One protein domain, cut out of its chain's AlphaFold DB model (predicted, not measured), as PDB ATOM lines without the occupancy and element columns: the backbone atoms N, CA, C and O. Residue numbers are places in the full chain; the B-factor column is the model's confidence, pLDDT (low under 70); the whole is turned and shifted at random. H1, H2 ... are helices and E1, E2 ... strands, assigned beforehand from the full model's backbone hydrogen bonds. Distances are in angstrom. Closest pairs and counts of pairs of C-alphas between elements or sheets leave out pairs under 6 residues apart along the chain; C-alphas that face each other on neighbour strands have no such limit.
ATOM      1  N   THR A  21      -4.111 -18.032  -6.780       93.00
ATOM      2  CA  THR A  21      -2.830 -17.461  -6.345       93.00
ATOM      3  C   THR A  21      -2.639 -16.039  -6.863       93.00
ATOM      4  O   THR A  21      -2.247 -15.154  -6.114       93.00
ATOM      5  N   ALA A  22      -2.993 -15.784  -8.126       94.25
ATOM      6  CA  ALA A  22      -2.892 -14.447  -8.702       94.25
ATOM      7  C   ALA A  22      -3.819 -13.452  -7.987       94.25
ATOM      8  O   ALA A  22      -3.393 -12.357  -7.631       94.25
ATOM      9  N   VAL A  23      -5.073 -13.835  -7.726       95.38
ATOM     10  CA  VAL A  23      -6.024 -12.977  -7.008       95.38
ATOM     11  C   VAL A  23      -5.570 -12.734  -5.569       95.38
ATOM     12  O   VAL A  23      -5.589 -11.586  -5.131       95.38
ATOM     13  N   SER A  24      -5.133 -13.767  -4.840       96.00
ATOM     14  CA  SER A  24      -4.633 -13.592  -3.470       96.00
ATOM     15  C   SER A  24      -3.409 -12.678  -3.422       96.00
ATOM     16  O   SER A  24      -3.356 -11.797  -2.566       96.00
ATOM     17  N   SER A  25      -2.473 -12.823  -4.367       96.50
ATOM     18  CA  SER A  25      -1.281 -11.977  -4.426       96.50
ATOM     19  C   SER A  25      -1.621 -10.520  -4.739       96.50
ATOM     20  O   SER A  25      -1.198  -9.636  -4.002       96.50
ATOM     21  N   ILE A  26      -2.471 -10.257  -5.740       97.19
ATOM     22  CA  ILE A  26      -2.897  -8.890  -6.091       97.19
ATOM     23  C   ILE A  26      -3.601  -8.208  -4.913       97.19
ATOM     24  O   ILE A  26      -3.377  -7.025  -4.649       97.19
ATOM     25  N   VAL A  27      -4.462  -8.932  -4.190       97.69
ATOM     26  CA  VAL A  27      -5.148  -8.383  -3.013       97.69
ATOM     27  C   VAL A  27      -4.146  -8.043  -1.906       97.69
ATOM     28  O   VAL A  27      -4.249  -6.965  -1.317       97.69
ATOM     29  N   ALA A  28      -3.169  -8.916  -1.647       97.88
ATOM     30  CA  ALA A  28      -2.125  -8.678  -0.653       97.88
ATOM     31  C   ALA A  28      -1.238  -7.476  -1.017       97.88
ATOM     32  O   ALA A  28      -1.034  -6.587  -0.186       97.88
ATOM     33  N   GLU A  29      -0.785  -7.393  -2.271       97.62
ATOM     34  CA  GLU A  29      -0.029  -6.248  -2.788       97.62
ATOM     35  C   GLU A  29      -0.829  -4.953  -2.667       97.62
ATOM     36  O   GLU A  29      -0.321  -3.959  -2.158       97.62
ATOM     37  N   TYR A  30      -2.094  -4.944  -3.095       98.00
ATOM     38  CA  TYR A  30      -2.927  -3.746  -3.026       98.00
ATOM     39  C   TYR A  30      -3.125  -3.282  -1.579       98.00
ATOM     40  O   TYR A  30      -2.947  -2.097  -1.282       98.00
ATOM     41  N   ALA A  31      -3.445  -4.203  -0.667       97.25
ATOM     42  CA  ALA A  31      -3.625  -3.889   0.747       97.25
ATOM     43  C   ALA A  31      -2.331  -3.342   1.382       97.25
ATOM     44  O   ALA A  31      -2.347  -2.365   2.129       97.25
ATOM     45  N   SER A  32      -1.174  -3.907   1.051       97.50
ATOM     46  CA  SER A  32       0.091  -3.398   1.584       97.50
ATOM     47  C   SER A  32       0.512  -2.073   0.935       97.50
ATOM     48  O   SER A  32       0.758  -1.073   1.612       97.50
ATOM     49  N   ILE A  33       0.537  -2.009  -0.393       97.06
ATOM     50  CA  ILE A  33       1.117  -0.890  -1.143       97.06
ATOM     51  C   ILE A  33       0.188   0.326  -1.147       97.06
ATOM     52  O   ILE A  33       0.654   1.456  -0.990       97.06
ATOM     53  N   LYS A  34      -1.120   0.125  -1.348       97.31
ATOM     54  CA  LYS A  34      -2.083   1.227  -1.515       97.31
ATOM     55  C   LYS A  34      -2.786   1.618  -0.230       97.31
ATOM     56  O   LYS A  34      -3.131   2.787  -0.090       97.31
ATOM     57  N   THR A  35      -2.990   0.681   0.695       95.94
ATOM     58  CA  THR A  35      -3.668   0.969   1.970       95.94
ATOM     59  C   THR A  35      -2.748   0.866   3.186       95.94
ATOM     60  O   THR A  35      -3.202   1.110   4.304       95.94
ATOM     61  N   HIS A  36      -1.454   0.591   2.972       96.12
ATOM     62  CA  HIS A  36      -0.407   0.584   4.003       96.12
ATOM     63  C   HIS A  36      -0.676  -0.419   5.129       96.12
ATOM     64  O   HIS A  36      -0.331  -0.189   6.288       96.12
ATOM     65  N   MET A  37      -1.344  -1.525   4.795       95.44
ATOM     66  CA  MET A  37      -1.629  -2.595   5.740       95.44
ATOM     67  C   MET A  37      -0.427  -3.525   5.896       95.44
ATOM     68  O   MET A  37       0.349  -3.741   4.969       95.44
ATOM     69  N   ASN A  38      -0.321  -4.122   7.081       96.75
ATOM     70  CA  ASN A  38       0.533  -5.279   7.297       96.75
ATOM     71  C   ASN A  38      -0.276  -6.521   6.932       96.75
ATOM     72  O   ASN A  38      -1.323  -6.770   7.537       96.75
ATOM     73  N   VAL A  39       0.188  -7.261   5.935       98.12
ATOM     74  CA  VAL A  39      -0.489  -8.429   5.377       98.12
ATOM     75  C   VAL A  39       0.343  -9.670   5.663       98.12
ATOM     76  O   VAL A  39       1.563  -9.643   5.527       98.12
ATOM     77  N   LEU A  40      -0.331 -10.754   6.035       98.25
ATOM     78  CA  LEU A  40       0.253 -12.084   6.108       98.25
ATOM     79  C   LEU A  40      -0.437 -12.971   5.071       98.25
ATOM     80  O   LEU A  40      -1.649 -13.180   5.145       98.25
ATOM     81  N   VAL A  41       0.326 -13.467   4.102       98.31
ATOM     82  CA  VAL A  41      -0.119 -14.497   3.158       98.31
ATOM     83  C   VAL A  41       0.151 -15.859   3.787       98.31
ATOM     84  O   VAL A  41       1.228 -16.087   4.322       98.31
ATOM     85  N   VAL A  42      -0.823 -16.764   3.728       98.19
ATOM     86  CA  VAL A  42      -0.708 -18.120   4.281       98.19
ATOM     87  C   VAL A  42      -1.031 -19.119   3.178       98.19
ATOM     88  O   VAL A  42      -2.155 -19.124   2.671       98.19
ATOM     89  N   ASP A  43      -0.054 -19.937   2.787       96.94
ATOM     90  CA  ASP A  43      -0.193 -20.882   1.675       96.94
ATOM     91  C   ASP A  43      -0.507 -22.300   2.171       96.94
ATOM     92  O   ASP A  43       0.373 -23.064   2.556       96.94
ATOM     93  N   LEU A  44      -1.794 -22.648   2.173       94.94
ATOM     94  CA  LEU A  44      -2.291 -23.973   2.569       94.94
ATOM     95  C   LEU A  44      -2.489 -24.924   1.373       94.94
ATOM     96  O   LEU A  44      -3.042 -26.011   1.537       94.94
ATOM     97  N   ASP A  45      -2.086 -24.526   0.165       92.00
ATOM     98  CA  ASP A  45      -2.165 -25.375  -1.026       92.00
ATOM     99  C   ASP A  45      -0.873 -26.194  -1.172       92.00
ATOM    100  O   ASP A  45       0.218 -25.631  -1.239       92.00
ATOM    101  N   MET A  46      -0.977 -27.527  -1.278       92.38
ATOM    102  CA  MET A  46       0.188 -28.410  -1.458       92.38
ATOM    103  C   MET A  46       0.996 -28.088  -2.728       92.38
ATOM    104  O   MET A  46       2.165 -28.448  -2.816       92.38
ATOM    105  N   GLN A  47       0.387 -27.414  -3.713       91.31
ATOM    106  CA  GLN A  47       1.076 -26.971  -4.928       91.31
ATOM    107  C   GLN A  47       2.042 -25.804  -4.676       91.31
ATOM    108  O   GLN A  47       2.876 -25.527  -5.527       91.31
ATOM    109  N   CYS A  48       1.922 -25.107  -3.541       95.06
ATOM    110  CA  CYS A  48       2.852 -24.074  -3.072       95.06
ATOM    111  C   CYS A  48       3.112 -22.911  -4.052       95.06
ATOM    112  O   CYS A  48       4.146 -22.247  -3.991       95.06
ATOM    113  N   ASN A  49       2.160 -22.621  -4.950       94.88
ATOM    114  CA  ASN A  49       2.309 -21.558  -5.949       94.88
ATOM    115  C   ASN A  49       2.460 -20.165  -5.313       94.88
ATOM    116  O   ASN A  49       3.113 -19.298  -5.888       94.88
ATOM    117  N   SER A  50       1.820 -19.914  -4.162       96.25
ATOM    118  CA  SER A  50       1.947 -18.617  -3.483       96.25
ATOM    119  C   SER A  50       3.320 -18.504  -2.829       96.25
ATOM    120  O   SER A  50       3.951 -17.456  -2.911       96.25
ATOM    121  N   SER A  51       3.786 -19.599  -2.231       97.69
ATOM    122  CA  SER A  51       5.105 -19.710  -1.608       97.69
ATOM    123  C   SER A  51       6.225 -19.425  -2.612       97.69
ATOM    124  O   SER A  51       7.074 -18.566  -2.371       97.69
ATOM    125  N   ASP A  52       6.169 -20.066  -3.784       96.75
ATOM    126  CA  ASP A  52       7.140 -19.852  -4.862       96.75
ATOM    127  C   ASP A  52       7.094 -18.424  -5.416       96.75
ATOM    128  O   ASP A  52       8.128 -17.803  -5.639       96.75
ATOM    129  N   TYR A  53       5.896 -17.853  -5.566       96.44
ATOM    130  CA  TYR A  53       5.747 -16.478  -6.037       96.44
ATOM    131  C   TYR A  53       6.323 -15.435  -5.064       96.44
ATOM    132  O   TYR A  53       6.952 -14.472  -5.502       96.44
ATOM    133  N   TRP A  54       6.075 -15.585  -3.758       97.75
ATOM    134  CA  TRP A  54       6.417 -14.562  -2.764       97.75
ATOM    135  C   TRP A  54       7.858 -14.638  -2.260       97.75
ATOM    136  O   TRP A  54       8.446 -13.593  -1.974       97.75
ATOM    137  N   VAL A  55       8.395 -15.850  -2.120       97.94
ATOM    138  CA  VAL A  55       9.703 -16.100  -1.489       97.94
ATOM    139  C   VAL A  55      10.624 -16.923  -2.388       97.94
ATOM    140  O   VAL A  55      11.831 -16.689  -2.396       97.94
ATOM    141  N   GLY A  56      10.056 -17.817  -3.199       96.94
ATOM    142  CA  GLY A  56      10.799 -18.746  -4.048       96.94
ATOM    143  C   GLY A  56      11.039 -20.078  -3.345       96.94
ATOM    144  O   GLY A  56      11.469 -20.118  -2.195       96.94
ATOM    145  N   MET A  57      10.755 -21.175  -4.046       96.25
ATOM    146  CA  MET A  57      10.963 -22.534  -3.544       96.25
ATOM    147  C   MET A  57      12.261 -23.129  -4.103       96.25
ATOM    148  O   MET A  57      12.659 -22.881  -5.243       96.25
ATOM    149  N   GLU A  58      12.919 -23.980  -3.321       96.06
ATOM    150  CA  GLU A  58      14.095 -24.725  -3.764       96.06
ATOM    151  C   GLU A  58      13.674 -25.927  -4.613       96.06
ATOM    152  O   GLU A  58      12.791 -26.695  -4.237       96.06
ATOM    153  N   SER A  59      14.323 -26.127  -5.763       91.94
ATOM    154  CA  SER A  59      14.079 -27.309  -6.596       91.94
ATOM    155  C   SER A  59      14.620 -28.570  -5.918       91.94
ATOM    156  O   SER A  59      15.809 -28.654  -5.620       91.94
ATOM    157  N   SER A  60      13.771 -29.582  -5.746       90.31
ATOM    158  CA  SER A  60      14.137 -30.877  -5.170       90.31
ATOM    159  C   SER A  60      13.421 -32.004  -5.910       90.31
ATOM    160  O   SER A  60      12.312 -32.406  -5.564       90.31
ATOM    161  N   SER A  61      14.067 -32.544  -6.945       82.88
ATOM    162  CA  SER A  61      13.483 -33.579  -7.814       82.88
ATOM    163  C   SER A  61      13.148 -34.895  -7.102       82.88
ATOM    164  O   SER A  61      12.391 -35.698  -7.641       82.88
ATOM    165  N   GLN A  62      13.704 -35.123  -5.909       82.12
ATOM    166  CA  GLN A  62      13.448 -36.311  -5.089       82.12
ATOM    167  C   GLN A  62      12.327 -36.106  -4.058       82.12
ATOM    168  O   GLN A  62      11.894 -37.073  -3.437       82.12
ATOM    169  N   SER A  63      11.853 -34.872  -3.866       80.00
ATOM    170  CA  SER A  63      10.795 -34.549  -2.907       80.00
ATOM    171  C   SER A  63       9.420 -34.568  -3.572       80.00
ATOM    172  O   SER A  63       9.277 -34.245  -4.753       80.00
ATOM    173  N   THR A  64       8.379 -34.899  -2.804       81.19
ATOM    174  CA  THR A  64       6.985 -34.690  -3.221       81.19
ATOM    175  C   THR A  64       6.792 -33.252  -3.703       81.19
ATOM    176  O   THR A  64       7.228 -32.315  -3.040       81.19
ATOM    177  N   GLY A  65       6.147 -33.074  -4.857       80.56
ATOM    178  CA  GLY A  65       5.945 -31.758  -5.476       80.56
ATOM    179  C   GLY A  65       7.172 -31.201  -6.208       80.56
ATOM    180  O   GLY A  65       7.065 -30.171  -6.861       80.56
ATOM    181  N   GLY A  66       8.324 -31.878  -6.155       87.62
ATOM    182  CA  GLY A  66       9.540 -31.467  -6.862       87.62
ATOM    183  C   GLY A  66      10.232 -30.233  -6.273       87.62
ATOM    184  O   GLY A  66      11.168 -29.717  -6.886       87.62
ATOM    185  N   GLN A  67       9.773 -29.744  -5.118       92.94
ATOM    186  CA  GLN A  67      10.229 -28.505  -4.493       92.94
ATOM    187  C   GLN A  67      10.203 -28.598  -2.960       92.94
ATOM    188  O   GLN A  67       9.462 -29.401  -2.389       92.94
ATOM    189  N   LEU A  68      10.996 -27.754  -2.301       96.19
ATOM    190  CA  LEU A  68      11.016 -27.565  -0.851       96.19
ATOM    191  C   LEU A  68      10.960 -26.068  -0.503       96.19
ATOM    192  O   LEU A  68      11.532 -25.260  -1.236       96.19
ATOM    193  N   PRO A  69      10.309 -25.685   0.610       97.19
ATOM    194  CA  PRO A  69      10.469 -24.343   1.169       97.19
ATOM    195  C   PRO A  69      11.946 -24.113   1.493       97.19
ATOM    196  O   PRO A  69      12.573 -25.060   1.971       97.19
ATOM    197  N   PRO A  70      12.522 -22.927   1.248       97.69
ATOM    198  CA  PRO A  70      13.905 -22.639   1.615       97.69
ATOM    199  C   PRO A  70      14.116 -22.738   3.130       97.69
ATOM    200  O   PRO A  70      13.162 -22.746   3.906       97.69
ATOM    201  N   ILE A  71      15.375 -22.814   3.553       97.56
ATOM    202  CA  ILE A  71      15.726 -22.669   4.973       97.56
ATOM    203  C   ILE A  71      15.323 -21.261   5.429       97.56
ATOM    204  O   ILE A  71      15.592 -20.282   4.723       97.56
ATOM    205  N   HIS A  72      14.675 -21.147   6.590       97.75
ATOM    206  CA  HIS A  72      14.266 -19.844   7.102       97.75
ATOM    207  C   HIS A  72      15.510 -19.010   7.464       97.75
ATOM    208  O   HIS A  72      16.374 -19.499   8.191       97.75
ATOM    209  N   PRO A  73      15.633 -17.750   6.998       96.12
ATOM    210  CA  PRO A  73      16.840 -16.943   7.210       96.12
ATOM    211  C   PRO A  73      17.124 -16.635   8.685       96.12
ATOM    212  O   PRO A  73      18.281 -16.453   9.055       96.12
ATOM    213  N   ASP A  74      16.074 -16.589   9.505       94.81
ATOM    214  CA  ASP A  74      16.180 -16.365  10.952       94.81
ATOM    215  C   ASP A  74      16.273 -17.670  11.764       94.81
ATOM    216  O   ASP A  74      16.317 -17.613  12.988       94.81
ATOM    217  N   TRP A  75      16.280 -18.846  11.123       96.94
ATOM    218  CA  TRP A  75      16.458 -20.110  11.838       96.94
ATOM    219  C   TRP A  75      17.941 -20.401  12.091       96.94
ATOM    220  O   TRP A  75      18.790 -20.212  11.217       96.94
ATOM    221  N   SER A  76      18.249 -20.916  13.281       94.56
ATOM    222  CA  SER A  76      19.593 -21.352  13.655       94.56
ATOM    223  C   SER A  76      19.535 -22.546  14.604       94.56
ATOM    224  O   SER A  76      18.874 -22.490  15.636       94.56
ATOM    225  N   ALA A  77      20.300 -23.599  14.305       92.38
ATOM    226  CA  ALA A  77      20.431 -24.770  15.179       92.38
ATOM    227  C   ALA A  77      21.107 -24.461  16.529       92.38
ATOM    228  O   ALA A  77      20.967 -25.230  17.478       92.38
ATOM    229  N   ASP A  78      21.853 -23.355  16.604       94.31
ATOM    230  CA  ASP A  78      22.564 -22.924  17.809       94.31
ATOM    231  C   ASP A  78      21.739 -21.943  18.664       94.31
ATOM    232  O   ASP A  78      22.198 -21.532  19.732       94.31
ATOM    233  N   ASP A  79      20.550 -21.536  18.200       92.50
ATOM    234  CA  ASP A  79      19.671 -20.606  18.910       92.50
ATOM    235  C   ASP A  79      18.632 -21.369  19.756       92.50
ATOM    236  O   ASP A  79      17.786 -22.067  19.192       92.50
ATOM    237  N   PRO A  80      18.656 -21.248  21.099       92.38
ATOM    238  CA  PRO A  80      17.653 -21.863  21.966       92.38
ATOM    239  C   PRO A  80      16.215 -21.431  21.654       92.38
ATOM    240  O   PRO A  80      15.296 -22.211  21.883       92.38
ATOM    241  N   ASP A  81      16.011 -20.229  21.105       89.69
ATOM    242  CA  ASP A  81      14.677 -19.743  20.731       89.69
ATOM    243  C   ASP A  81      14.126 -20.468  19.480       89.69
ATOM    244  O   ASP A  81      12.947 -20.345  19.159       89.69
ATOM    245  N   CYS A  82      14.952 -21.267  18.789       91.00
ATOM    246  CA  CYS A  82      14.561 -22.091  17.643       91.00
ATOM    247  C   CYS A  82      14.263 -23.564  17.995       91.00
ATOM    248  O   CYS A  82      14.015 -24.348  17.083       91.00
ATOM    249  N   GLU A  83      14.260 -23.971  19.276       90.88
ATOM    250  CA  GLU A  83      14.046 -25.381  19.680       90.88
ATOM    251  C   GLU A  83      12.714 -25.966  19.154       90.88
ATOM    252  O   GLU A  83      12.639 -27.139  18.770       90.88
ATOM    253  N   ASP A  84      11.673 -25.133  19.065       93.38
ATOM    254  CA  ASP A  84      10.340 -25.511  18.585       93.38
ATOM    255  C   ASP A  84      10.022 -25.043  17.156       93.38
ATOM    256  O   ASP A  84       8.869 -25.119  16.721       93.38
ATOM    257  N   ILE A  85      11.041 -24.619  16.403       96.06
ATOM    258  CA  ILE A  85      10.917 -24.119  15.032       96.06
ATOM    259  C   ILE A  85      11.702 -25.027  14.081       96.06
ATOM    260  O   ILE A  85      12.890 -25.292  14.263       96.06
ATOM    261  N   GLU A  86      11.043 -25.477  13.018       96.81
ATOM    262  CA  GLU A  86      11.684 -26.279  11.974       96.81
ATOM    263  C   GLU A  86      12.616 -25.428  11.091       96.81
ATOM    264  O   GLU A  86      12.316 -24.276  10.775       96.81
ATOM    265  N   GLU A  87      13.715 -26.029  10.614       97.06
ATOM    266  CA  GLU A  87      14.695 -25.384   9.715       97.06
ATOM    267  C   GLU A  87      14.030 -24.749   8.485       97.06
ATOM    268  O   GLU A  87      14.371 -23.647   8.053       97.06
ATOM    269  N   ARG A  88      13.038 -25.450   7.932       97.12
ATOM    270  CA  ARG A  88      12.212 -25.010   6.806       97.12
ATOM    271  C   ARG A  88      10.812 -24.715   7.316       97.12
ATOM    272  O   ARG A  88       9.865 -25.401   6.942       97.12
ATOM    273  N   SER A  89      10.711 -23.732   8.208       97.69
ATOM    274  CA  SER A  89       9.456 -23.372   8.864       97.69
ATOM    275  C   SER A  89       8.347 -23.111   7.841       97.69
ATOM    276  O   SER A  89       8.553 -22.392   6.864       97.69
ATOM    277  N   THR A  90       7.173 -23.707   8.043       98.00
ATOM    278  CA  THR A  90       6.003 -23.609   7.165       98.00
ATOM    279  C   THR A  90       4.705 -23.611   7.957       98.00
ATOM    280  O   THR A  90       4.649 -24.033   9.106       98.00
ATOM    281  N   ILE A  91       3.593 -23.232   7.321       97.75
ATOM    282  CA  ILE A  91       2.275 -23.324   7.966       97.75
ATOM    283  C   ILE A  91       1.908 -24.761   8.383       97.75
ATOM    284  O   ILE A  91       1.126 -24.947   9.317       97.75
ATOM    285  N   ALA A  92       2.471 -25.780   7.723       96.88
ATOM    286  CA  ALA A  92       2.193 -27.177   8.043       96.88
ATOM    287  C   ALA A  92       2.644 -27.548   9.467       96.88
ATOM    288  O   ALA A  92       2.003 -28.382  10.102       96.88
ATOM    289  N   ASP A  93       3.668 -26.881   9.997       96.81
ATOM    290  CA  ASP A  93       4.244 -27.158  11.318       96.81
ATOM    291  C   ASP A  93       3.237 -26.887  12.448       96.81
ATOM    292  O   ASP A  93       3.202 -27.600  13.455       96.81
ATOM    293  N   THR A  94       2.301 -25.953  12.231       95.69
ATOM    294  CA  THR A  94       1.216 -25.673  13.189       95.69
ATOM    295  C   THR A  94       0.309 -26.883  13.442       95.69
ATOM    296  O   THR A  94      -0.225 -27.028  14.541       95.69
ATOM    297  N   PHE A  95       0.169 -27.796  12.471       93.94
ATOM    298  CA  PHE A  95      -0.603 -29.036  12.632       93.94
ATOM    299  C   PHE A  95       0.108 -30.056  13.529       93.94
ATOM    300  O   PHE A  95      -0.533 -30.968  14.050       93.94
ATOM    301  N   TYR A  96       1.412 -29.885  13.739       92.50
ATOM    302  CA  TYR A  96       2.249 -30.731  14.585       92.50
ATOM    303  C   TYR A  96       2.611 -30.058  15.919       92.50
ATOM    304  O   TYR A  96       3.425 -30.589  16.670       92.50
ATOM    305  N   GLY A  97       1.986 -28.918  16.238       93.38
ATOM    306  CA  GLY A  97       2.202 -28.190  17.492       93.38
ATOM    307  C   GLY A  97       3.530 -27.437  17.563       93.38
ATOM    308  O   GLY A  97       3.957 -27.095  18.661       93.38
ATOM    309  N   LYS A  98       4.172 -27.202  16.416       95.44
ATOM    310  CA  LYS A  98       5.422 -26.453  16.291       95.44
ATOM    311  C   LYS A  98       5.163 -24.966  16.050       95.44
ATOM    312  O   LYS A  98       4.099 -24.578  15.552       95.44
ATOM    313  N   GLU A  99       6.132 -24.140  16.425       95.62
ATOM    314  CA  GLU A  99       6.110 -22.708  16.148       95.62
ATOM    315  C   GLU A  99       6.479 -22.428  14.686       95.62
ATOM    316  O   GLU A  99       7.106 -23.245  14.010       95.62
ATOM    317  N   VAL A 100       6.045 -21.272  14.173       96.69
ATOM    318  CA  VAL A 100       6.247 -20.905  12.767       96.69
ATOM    319  C   VAL A 100       6.810 -19.506  12.605       96.69
ATOM    320  O   VAL A 100       6.365 -18.563  13.265       96.69
ATOM    321  N   LEU A 101       7.735 -19.366  11.658       96.88
ATOM    322  CA  LEU A 101       8.324 -18.094  11.269       96.88
ATOM    323  C   LEU A 101       7.782 -17.642   9.904       96.88
ATOM    324  O   LEU A 101       7.806 -18.411   8.937       96.88
ATOM    325  N   PRO A 102       7.262 -16.406   9.797       97.50
ATOM    326  CA  PRO A 102       6.872 -15.837   8.519       97.50
ATOM    327  C   PRO A 102       8.096 -15.296   7.771       97.50
ATOM    328  O   PRO A 102       8.894 -14.543   8.322       97.50
ATOM    329  N   TYR A 103       8.175 -15.592   6.478       98.38
ATOM    330  CA  TYR A 103       9.228 -15.094   5.603       98.38
ATOM    331  C   TYR A 103       8.913 -13.664   5.173       98.38
ATOM    332  O   TYR A 103       7.804 -13.365   4.711       98.38
ATOM    333  N   GLU A 104       9.906 -12.782   5.270       97.69
ATOM    334  CA  GLU A 104       9.818 -11.450   4.682       97.69
ATOM    335  C   GLU A 104       9.776 -11.547   3.151       97.69
ATOM    336  O   GLU A 104      10.530 -12.302   2.536       97.69
ATOM    337  N   THR A 105       8.918 -10.747   2.517       97.75
ATOM    338  CA  THR A 105       8.871 -10.641   1.051       97.75
ATOM    339  C   THR A 105       9.507  -9.339   0.565       97.75
ATOM    340  O   THR A 105       9.905  -8.470   1.348       97.75
ATOM    341  N   PHE A 106       9.561  -9.147  -0.756       96.56
ATOM    342  CA  PHE A 106      10.048  -7.895  -1.338       96.56
ATOM    343  C   PHE A 106       9.204  -6.672  -0.928       96.56
ATOM    344  O   PHE A 106       9.742  -5.562  -0.869       96.56
ATOM    345  N   VAL A 107       7.914  -6.846  -0.604       97.62
ATOM    346  CA  VAL A 107       7.048  -5.765  -0.111       97.62
ATOM    347  C   VAL A 107       7.276  -5.589   1.389       97.62
ATOM    348  O   VAL A 107       6.540  -6.119   2.218       97.62
ATOM    349  N   ASN A 108       8.309  -4.830   1.740       97.00
ATOM    350  CA  ASN A 108       8.720  -4.601   3.123       97.00
ATOM    351  C   ASN A 108       9.222  -3.153   3.309       97.00
ATOM    352  O   ASN A 108       9.814  -2.593   2.378       97.00
ATOM    353  N   PRO A 109       9.053  -2.533   4.493       96.75
ATOM    354  CA  PRO A 109       9.616  -1.216   4.787       96.75
ATOM    355  C   PRO A 109      11.119  -1.075   4.559       96.75
ATOM    356  O   PRO A 109      11.566  -0.012   4.128       96.75
ATOM    357  N   LYS A 110      11.891  -2.151   4.746       95.88
ATOM    358  CA  LYS A 110      13.327  -2.195   4.421       95.88
ATOM    359  C   LYS A 110      13.604  -1.905   2.937       95.88
ATOM    360  O   LYS A 110      14.661  -1.377   2.608       95.88
ATOM    361  N   ASN A 111      12.632  -2.173   2.063       96.50
ATOM    362  CA  ASN A 111      12.706  -1.976   0.613       96.50
ATOM    363  C   ASN A 111      11.953  -0.716   0.136       96.50
ATOM    364  O   ASN A 111      11.722  -0.550  -1.059       96.50
ATOM    365  N   GLY A 112      11.556   0.179   1.050       96.44
ATOM    366  CA  GLY A 112      10.918   1.461   0.718       96.44
ATOM    367  C   GLY A 112       9.388   1.437   0.622       96.44
ATOM    368  O   GLY A 112       8.794   2.429   0.195       96.44
ATOM    369  N   PHE A 113       8.732   0.347   1.027       97.12
ATOM    370  CA  PHE A 113       7.269   0.278   1.110       97.12
ATOM    371  C   PHE A 113       6.747   0.804   2.455       97.12
ATOM    372  O   PHE A 113       7.385   0.658   3.487       97.12
ATOM    373  N   THR A 114       5.556   1.404   2.483       95.75
ATOM    374  CA  THR A 114       4.944   1.817   3.763       95.75
ATOM    375  C   THR A 114       4.301   0.635   4.497       95.75
ATOM    376  O   THR A 114       4.364   0.565   5.722       95.75
ATOM    377  N   GLY A 115       3.647  -0.266   3.756       95.75
ATOM    378  CA  GLY A 115       3.084  -1.513   4.283       95.75
ATOM    379  C   GLY A 115       4.082  -2.668   4.213       95.75
ATOM    380  O   GLY A 115       5.200  -2.507   3.717       95.75
ATOM    381  N   LYS A 116       3.658  -3.847   4.678       97.75
ATOM    382  CA  LYS A 116       4.438  -5.086   4.556       97.75
ATOM    383  C   LYS A 116       3.580  -6.262   4.106       97.75
ATOM    384  O   LYS A 116       2.400  -6.327   4.451       97.75
ATOM    385  N   VAL A 117       4.186  -7.182   3.370       98.50
ATOM    386  CA  VAL A 117       3.649  -8.517   3.114       98.50
ATOM    387  C   VAL A 117       4.675  -9.520   3.621       98.50
ATOM    388  O   VAL A 117       5.806  -9.527   3.141       98.50
ATOM    389  N   ASP A 118       4.264 -10.359   4.562       98.50
ATOM    390  CA  ASP A 118       5.027 -11.534   4.981       98.50
ATOM    391  C   ASP A 118       4.295 -12.799   4.503       98.50
ATOM    392  O   ASP A 118       3.085 -12.760   4.236       98.50
ATOM    393  N   CYS A 119       5.002 -13.921   4.385       98.44
ATOM    394  CA  CYS A 119       4.437 -15.174   3.891       98.44
ATOM    395  C   CYS A 119       4.744 -16.352   4.825       98.44
ATOM    396  O   CYS A 119       5.900 -16.618   5.134       98.44
ATOM    397  N   LEU A 120       3.712 -17.087   5.246       98.38
ATOM    398  CA  LEU A 120       3.866 -18.446   5.763       98.38
ATOM    399  C   LEU A 120       3.773 -19.410   4.583       98.38
ATOM    400  O   LEU A 120       2.704 -19.559   3.979       98.38
ATOM    401  N   LEU A 121       4.906 -20.031   4.262       98.38
ATOM    402  CA  LEU A 121       5.027 -20.934   3.124       98.38
ATOM    403  C   LEU A 121       4.303 -22.251   3.381       98.38
ATOM    404  O   LEU A 121       4.148 -22.683   4.525       98.38
ATOM    405  N   GLY A 122       3.890 -22.891   2.296       97.62
ATOM    406  CA  GLY A 122       3.400 -24.257   2.284       97.62
ATOM    407  C   GLY A 122       4.546 -25.247   2.116       97.62
ATOM    408  O   GLY A 122       5.542 -24.958   1.457       97.62
ATOM    409  N   HIS A 123       4.387 -26.441   2.685       97.31
ATOM    410  CA  HIS A 123       5.292 -27.565   2.452       97.31
ATOM    411  C   HIS A 123       4.559 -28.639   1.636       97.31
ATOM    412  O   HIS A 123       3.637 -29.254   2.179       97.31
ATOM    413  N   PRO A 124       4.979 -28.966   0.394       95.19
ATOM    414  CA  PRO A 124       4.230 -29.884  -0.470       95.19
ATOM    415  C   PRO A 124       3.941 -31.243   0.181       95.19
ATOM    416  O   PRO A 124       2.784 -31.639   0.310       95.19
ATOM    417  N   ALA A 125       4.985 -31.922   0.678       94.38
ATOM    418  CA  ALA A 125       4.856 -33.235   1.316       94.38
ATOM    419  C   ALA A 125       4.017 -33.218   2.607       94.38
ATOM    420  O   ALA A 125       3.155 -34.077   2.793       94.38
ATOM    421  N   LEU A 126       4.247 -32.252   3.508       95.31
ATOM    422  CA  LEU A 126       3.512 -32.191   4.775       95.31
ATOM    423  C   LEU A 126       2.044 -31.821   4.553       95.31
ATOM    424  O   LEU A 126       1.179 -32.419   5.185       95.31
ATOM    425  N   LEU A 127       1.747 -30.897   3.635       95.31
ATOM    426  CA  LEU A 127       0.369 -30.538   3.293       95.31
ATOM    427  C   LEU A 127      -0.359 -31.684   2.579       95.31
ATOM    428  O   LEU A 127      -1.540 -31.901   2.839       95.31
ATOM    429  N   GLU A 128       0.312 -32.457   1.721       93.31
ATOM    430  CA  GLU A 128      -0.264 -33.684   1.152       93.31
ATOM    431  C   GLU A 128      -0.594 -34.711   2.245       93.31
ATOM    432  O   GLU A 128      -1.698 -35.269   2.270       93.31
ATOM    433  N   LYS A 129       0.327 -34.909   3.194       92.69
ATOM    434  CA  LYS A 129       0.124 -35.799   4.339       92.69
ATOM    435  C   LYS A 129      -1.058 -35.346   5.199       92.69
ATOM    436  O   LYS A 129      -1.949 -36.149   5.448       92.69
ATOM    437  N   ILE A 130      -1.116 -34.066   5.568       92.38
ATOM    438  CA  ILE A 130      -2.224 -33.467   6.330       92.38
ATOM    439  C   ILE A 130      -3.549 -33.668   5.586       92.38
ATOM    440  O   ILE A 130      -4.518 -34.150   6.165       92.38
ATOM    441  N   ASN A 131      -3.601 -33.374   4.287       89.31
ATOM    442  CA  ASN A 131      -4.817 -33.560   3.492       89.31
ATOM    443  C   ASN A 131      -5.274 -35.027   3.446       89.31
ATOM    444  O   ASN A 131      -6.473 -35.294   3.390       89.31
ATOM    445  N   THR A 132      -4.337 -35.975   3.496       87.75
ATOM    446  CA  THR A 132      -4.638 -37.411   3.550       87.75
ATOM    447  C   THR A 132      -5.133 -37.829   4.937       87.75
ATOM    448  O   THR A 132      -6.162 -38.492   5.061       87.75
ATOM    449  N   GLU A 133      -4.430 -37.415   5.992       85.69
ATOM    450  CA  GLU A 133      -4.730 -37.756   7.388       85.69
ATOM    451  C   GLU A 133      -6.055 -37.160   7.862       85.69
ATOM    452  O   GLU A 133      -6.815 -37.826   8.566       85.69
ATOM    453  N   PHE A 134      -6.373 -35.946   7.421       76.50
ATOM    454  CA  PHE A 134      -7.601 -35.232   7.757       76.50
ATOM    455  C   PHE A 134      -8.620 -35.245   6.611       76.50
ATOM    456  O   PHE A 134      -9.490 -34.384   6.556       76.50
ATOM    457  N   SER A 135      -8.553 -36.211   5.691       72.69
ATOM    458  CA  SER A 135      -9.619 -36.412   4.703       72.69
ATOM    459  C   SER A 135     -10.910 -36.887   5.385       72.69
ATOM    460  O   SER A 135     -10.873 -37.636   6.357       72.69
TER     461      SER A 135
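AT A GLANCE: This is residues 21 to 135 of the 145 residues of the protein "AAA_31 domain-containing protein" of Vibrio tasmaniensis (UniProt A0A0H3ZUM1). With little regular structure, the domain is a short parallel two-stranded sheet, E1 beside E2, with H1 and H2 packed on it, H3 and H4 paired past the strands' last residues, and long loops. The printed part has 115 residues, 45 in named elements, ordered H1 E1 H2 H3 E2 H4; the class is mixed. It is compact, radius of gyration of the C-alphas 14.5 A, spanning 39 by 34 by 26 A.

IN THESE COORDINATES: H1, residues 21 to 33, begins at C-alpha (-2.830, -17.461, -6.345) and measures 17.8 A. E1 is residues 38 to 42, H2 49 to 54, H3 91 to 96, E2 116 to 120. H4, residues 124 to 133, measures 14.3 A and ends at C-alpha (-4.730, -37.756, 7.388).

HOW THE PARTS SIT: E1, H2 H3, E2 form a strand-helix-strand unit, parallel neighbour strands with helices between; N 39 and O 116 are within hydrogen-bond range, 2.8 A. H3 touches H4, closest C-alphas Ala 92 and Leu 127, 6.1 A. Every O i to N i+4 pair is within range in H1, H2 and H4; H3 has 0 of 2, but 3 of 3 O i to N i+3.

THE WHOLE: The printed part has no cut. Links H2 to H3 and H3 to E2 are long. No printed residue is under 70 in pLDDT.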